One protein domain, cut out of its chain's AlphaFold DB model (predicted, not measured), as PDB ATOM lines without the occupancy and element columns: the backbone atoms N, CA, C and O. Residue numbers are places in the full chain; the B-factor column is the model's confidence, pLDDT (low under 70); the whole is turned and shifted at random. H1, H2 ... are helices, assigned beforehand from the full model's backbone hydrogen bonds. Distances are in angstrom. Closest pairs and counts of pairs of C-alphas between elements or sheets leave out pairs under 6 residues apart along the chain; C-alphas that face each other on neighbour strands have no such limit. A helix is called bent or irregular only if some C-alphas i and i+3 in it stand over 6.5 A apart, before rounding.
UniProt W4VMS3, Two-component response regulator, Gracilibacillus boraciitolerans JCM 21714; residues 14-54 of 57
ATOM      1  N   ARG A  14     228.101 156.680 214.091       75.69
ATOM      2  CA  ARG A  14     228.910 155.645 213.440       75.69
ATOM      3  C   ARG A  14     228.520 154.225 213.864       75.69
ATOM      4  O   ARG A  14     228.414 153.349 213.015       75.69
ATOM      5  N   GLN A  15     228.287 153.992 215.152       77.50
ATOM      6  CA  GLN A  15     227.855 152.686 215.650       77.50
ATOM      7  C   GLN A  15     226.446 152.339 215.158       77.50
ATOM      8  O   GLN A  15     226.172 151.177 214.854       77.50
ATOM      9  N   PHE A  16     225.570 153.341 215.043       83.31
ATOM     10  CA  PHE A  16     224.269 153.171 214.403       83.31
ATOM     11  C   PHE A  16     224.413 152.750 212.935       83.31
ATOM     12  O   PHE A  16     223.805 151.755 212.541       83.31
ATOM     13  N   ASP A  17     225.249 153.438 212.150       84.44
ATOM     14  CA  ASP A  17     225.460 153.128 210.729       84.44
ATOM     15  C   ASP A  17     226.004 151.700 210.527       84.44
ATOM     16  O   ASP A  17     225.487 150.941 209.700       84.44
ATOM     17  N   ASP A  18     227.002 151.306 211.325       88.19
ATOM     18  CA  ASP A  18     227.604 149.968 211.273       88.19
ATOM     19  C   ASP A  18     226.576 148.875 211.629       88.19
ATOM     20  O   ASP A  18     226.466 147.847 210.946       88.19
ATOM     21  N   TYR A  19     225.782 149.097 212.681       88.25
ATOM     22  CA  TYR A  19     224.736 148.164 213.101       88.25
ATOM     23  C   TYR A  19     223.604 148.073 212.072       88.25
ATOM     24  O   TYR A  19     223.173 146.969 211.723       88.25
ATOM     25  N   PHE A  20     223.161 149.209 211.534       90.06
ATOM     26  CA  PHE A  20     222.116 149.266 210.519       90.06
ATOM     27  C   PHE A  20     222.518 148.510 209.252       90.06
ATOM     28  O   PHE A  20     221.744 147.683 208.769       90.06
ATOM     29  N   GLN A  21     223.739 148.711 208.743       92.38
ATOM     30  CA  GLN A  21     224.216 147.976 207.566       92.38
ATOM     31  C   GLN A  21     224.214 146.462 207.777       92.38
ATOM     32  O   GLN A  21     223.900 145.705 206.851       92.38
ATOM     33  N   LYS A  22     224.567 146.009 208.984       94.00
ATOM     34  CA  LYS A  22     224.519 144.589 209.335       94.00
ATOM     35  C   LYS A  22     223.079 144.073 209.322       94.00
ATOM     36  O   LYS A  22     222.798 143.107 208.617       94.00
ATOM     37  N   GLN A  23     222.170 144.741 210.036       93.75
ATOM     38  CA  GLN A  23     220.768 144.316 210.115       93.75
ATOM     39  C   GLN A  23     220.066 144.363 208.756       93.75
ATOM     40  O   GLN A  23     219.335 143.441 208.422       93.75
ATOM     41  N   PHE A  24     220.353 145.366 207.925       94.44
ATOM     42  CA  PHE A  24     219.811 145.451 206.570       94.44
ATOM     43  C   PHE A  24     220.190 144.232 205.719       94.44
ATOM     44  O   PHE A  24     219.332 143.626 205.078       94.44
ATOM     45  N   LYS A  25     221.468 143.829 205.749       96.06
ATOM     46  CA  LYS A  25     221.940 142.635 205.030       96.06
ATOM     47  C   LYS A  25     221.296 141.357 205.561       96.06
ATOM     48  O   LYS A  25     220.957 140.485 204.764       96.06
ATOM     49  N   ASP A  26     221.139 141.239 206.873       96.44
ATOM     50  CA  ASP A  26     220.558 140.050 207.501       96.44
ATOM     51  C   ASP A  26     219.052 139.939 207.207       96.44
ATOM     52  O   ASP A  26     218.578 138.869 206.823       96.44
ATOM     53  N   CYS A  27     218.309 141.046 207.282       96.12
ATOM     54  CA  CYS A  27     216.892 141.105 206.920       96.12
ATOM     55  C   CYS A  27     216.655 140.798 205.439       96.12
ATOM     56  O   CYS A  27     215.775 140.001 205.115       96.12
ATOM     57  N   ALA A  28     217.483 141.348 204.543       94.31
ATOM     58  CA  ALA A  28     217.401 141.064 203.110       94.31
ATOM     59  C   ALA A  28     217.645 139.579 202.794       94.31
ATOM     60  O   ALA A  28     216.980 139.014 201.929       94.31
ATOM     61  N   LYS A  29     218.575 138.927 203.507       97.12
ATOM     62  CA  LYS A  29     218.848 137.488 203.349       97.12
ATOM     63  C   LYS A  29     217.722 136.610 203.883       97.12
ATOM     64  O   LYS A  29     217.398 135.601 203.266       97.12
ATOM     65  N   ASN A  30     217.152 136.980 205.025       96.44
ATOM     66  CA  ASN A  30     216.155 136.170 205.725       96.44
ATOM     67  C   ASN A  30     214.712 136.519 205.335       96.44
ATOM     68  O   ASN A  30     213.776 135.933 205.871       96.44
ATOM     69  N   ASN A  31     214.537 137.466 204.410       94.38
ATOM     70  CA  ASN A  31     213.248 137.991 203.971       94.38
ATOM     71  C   ASN A  31     212.374 138.471 205.147       94.38
ATOM     72  O   ASN A  31     211.157 138.274 205.166       94.38
ATOM     73  N   THR A  32     213.011 139.072 206.157       96.12
ATOM     74  CA  THR A  32     212.336 139.601 207.345       96.12
ATOM     75  C   THR A  32     212.183 141.119 207.251       96.12
ATOM     76  O   THR A  32     213.076 141.804 206.747       96.12
ATOM     77  N   PRO A  33     211.059 141.680 207.728       90.94
ATOM     78  CA  PRO A  33     210.859 143.121 207.729       90.94
ATOM     79  C   PRO A  33     211.811 143.803 208.720       90.94
ATOM     80  O   PRO A  33     211.975 143.353 209.853       90.94
ATOM     81  N   LEU A  34     212.400 144.924 208.299       93.62
ATOM     82  CA  LEU A  34     213.218 145.798 209.139       93.62
ATOM     83  C   LEU A  34     212.432 147.075 209.452       93.62
ATOM     84  O   LEU A  34     211.883 147.697 208.548       93.62
ATOM     85  N   SER A  35     212.384 147.472 210.724       90.69
ATOM     86  CA  SER A  35     211.754 148.721 211.174       90.69
ATOM     87  C   SER A  35     212.786 149.629 211.831       90.69
ATOM     88  O   SER A  35     213.696 149.152 212.505       90.69
ATOM     89  N   MET A  36     212.640 150.937 211.637       86.44
ATOM     90  CA  MET A  36     213.537 151.955 212.174       86.44
ATOM     91  C   MET A  36     212.726 153.122 212.724       86.44
ATOM     92  O   MET A  36     211.760 153.552 212.100       86.44
ATOM     93  N   LEU A  37     213.144 153.633 213.880       81.88
ATOM     94  CA  LEU A  37     212.560 154.804 214.515       81.88
ATOM     95  C   LEU A  37     213.625 155.897 214.593       81.88
ATOM     96  O   LEU A  37     214.654 155.708 215.240       81.88
ATOM     97  N   PHE A  38     213.365 157.025 213.940       77.19
ATOM     98  CA  PHE A  38     214.125 158.250 214.153       77.19
ATOM     99  C   PHE A  38     213.364 159.119 215.146       77.19
ATOM    100  O   PHE A  38     212.181 159.393 214.956       77.19
ATOM    101  N   LEU A  39     214.053 159.523 216.206       75.12
ATOM    102  CA  LEU A  39     213.566 160.487 217.180       75.12
ATOM    103  C   LEU A  39     214.442 161.726 217.040       75.12
ATOM    104  O   LEU A  39     215.665 161.614 217.107       75.12
ATOM    105  N   ASP A  40     213.812 162.874 216.839       72.06
ATOM    106  CA  ASP A  40     214.460 164.176 216.936       72.06
ATOM    107  C   ASP A  40     213.796 164.952 218.074       72.06
ATOM    108  O   ASP A  40     212.589 164.818 218.301       72.06
ATOM    109  N   ILE A  41     214.588 165.705 218.835       73.88
ATOM    110  CA  ILE A  41     214.059 166.537 219.915       73.88
ATOM    111  C   ILE A  41     213.741 167.898 219.312       73.88
ATOM    112  O   ILE A  41     214.614 168.758 219.160       73.88
ATOM    113  N   ASP A  42     212.463 168.108 219.013       63.72
ATOM    114  CA  ASP A  42     211.967 169.415 218.608       63.72
ATOM    115  C   ASP A  42     212.321 170.466 219.676       63.72
ATOM    116  O   ASP A  42     212.186 170.238 220.880       63.72
ATOM    117  N   TYR A  43     212.776 171.641 219.236       60.94
ATOM    118  CA  TYR A  43     213.176 172.768 220.096       60.94
ATOM    119  C   TYR A  43     214.413 172.548 220.985       60.94
ATOM    120  O   TYR A  43     214.657 173.363 221.879       60.94
ATOM    121  N   PHE A  44     215.268 171.555 220.705       67.94
ATOM    122  CA  PHE A  44     216.553 171.411 221.413       67.94
ATOM    123  C   PHE A  44     217.411 172.688 221.357       67.94
ATOM    124  O   PHE A  44     218.085 173.038 222.322       67.94
ATOM    125  N   LYS A  45     217.318 173.444 220.257       65.00
ATOM    126  CA  LYS A  45     217.966 174.754 220.122       65.00
ATOM    127  C   LYS A  45     217.459 175.768 221.153       65.00
ATOM    128  O   LYS A  45     218.267 176.454 221.749       65.00
ATOM    129  N   LEU A  46     216.151 175.810 221.422       64.94
ATOM    130  CA  LEU A  46     215.565 176.722 222.410       64.94
ATOM    131  C   LEU A  46     216.005 176.359 223.835       64.94
ATOM    132  O   LEU A  46     216.314 177.244 224.624       64.94
ATOM    133  N   PHE A  47     216.080 175.059 224.141       64.12
ATOM    134  CA  PHE A  47     216.646 174.566 225.396       64.12
ATOM    135  C   PHE A  47     218.119 174.975 225.531       64.12
ATOM    136  O   PHE A  47     218.506 175.566 226.534       64.12
ATOM    137  N   ASN A  48     218.934 174.728 224.506       63.50
ATOM    138  CA  ASN A  48     220.351 175.074 224.541       63.50
ATOM    139  C   ASN A  48     220.586 176.596 224.561       63.50
ATOM    140  O   ASN A  48     221.519 177.053 225.203       63.50
ATOM    141  N   ASP A  49     219.724 177.392 223.932       66.69
ATOM    142  CA  ASP A  49     219.790 178.856 223.979       66.69
ATOM    143  C   ASP A  49     219.357 179.392 225.362       66.69
ATOM    144  O   ASP A  49     219.893 180.394 225.833       66.69
ATOM    145  N   TRP A  50     218.425 178.720 226.052       62.25
ATOM    146  CA  TRP A  50     217.981 179.092 227.405       62.25
ATOM    147  C   TRP A  50     218.967 178.681 228.501       62.25
ATOM    148  O   TRP A  50     219.184 179.441 229.442       62.25
ATOM    149  N   TYR A  51     219.560 177.492 228.391       62.12
ATOM    150  CA  TYR A  51     220.459 176.944 229.411       62.12
ATOM    151  C   TYR A  51     221.949 177.142 229.079       62.12
ATOM    152  O   TYR A  51     222.767 177.237 229.990       62.12
ATOM    153  N   GLY A  52     222.323 177.269 227.804       54.22
ATOM    154  CA  GLY A  52     223.715 177.404 227.348       54.22
ATOM    155  C   GLY A  52     224.280 178.825 227.411       54.22
ATOM    156  O   GLY A  52     225.494 179.001 227.370       54.22
ATOM    157  N   HIS A  53     223.440 179.849 227.585       54.47
ATOM    158  CA  HIS A  53     223.910 181.217 227.834       54.47
ATOM    159  C   HIS A  53     224.359 181.470 229.288       54.47
ATOM    160  O   HIS A  53     224.868 182.555 229.569       54.47
ATOM    161  N   GLN A  54     224.225 180.501 230.207       50.28
ATOM    162  CA  GLN A  54     224.703 180.639 231.593       50.28
ATOM    163  C   GLN A  54     226.148 180.167 231.839       50.28
ATOM    164  O   GLN A  54     226.668 180.431 232.918       50.28
TER     165      GLN A  54
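What this domain is: This is residues 14 to 54 of the 57 residues of the protein "Two-component response regulator" of Gracilibacillus boraciitolerans JCM 21714 (UniProt W4VMS3). Starting from the first printed residue, you see one longer helix, H1, then a link, residues 31 to 43, that folds back beside H1 and continues past it as a long arm, with a short helix, H2, at its far end. The two helices have no contact with each other, and residues 37 to 54 stick out freely, making much of the length. The printed part has 41 residues with two named helices, H1 then H2, and no named strand; the class is all helix. It is extended, with a radius of gyration of the C-alphas of 17.3 A and spans of 52 by 18 by 7 A.

Where its parts are: Find C-alpha 14 at (228.910, 155.645, 213.440); from there H1, residues 14 to 30, runs 24.5 A to C-alpha 30 at (216.155, 136.170, 205.725). Go on through residues 31 to 43, which hold no named element, to H2, residues 44 to 54, 16.0 A long and ending with C-alpha 54 at (224.703, 180.639, 231.593). H2 is neither bent nor irregular, but only just: C-alphas 50 and 53 are 6.3 A apart.

How they stand to each other: H1 and H2 are apart. Residues 14 to 19, which belong to H1, stand free, and so do residues 37 to 54, of which 44 to 54 belong to H2. Look at the backbone: in H1 every O i to N i+4 pair is within hydrogen-bond range, in H2 5 of 7.

The domain as a whole: The two C-alphas farthest apart are those of Asn 30 and Gln 54, at 52.2 A. The link from H1 to H2 is long, with 13 residues, and the printed part has no cut. The mean pLDDT of the printed part is 79.8; look for values under 70 at residues 42 to 54.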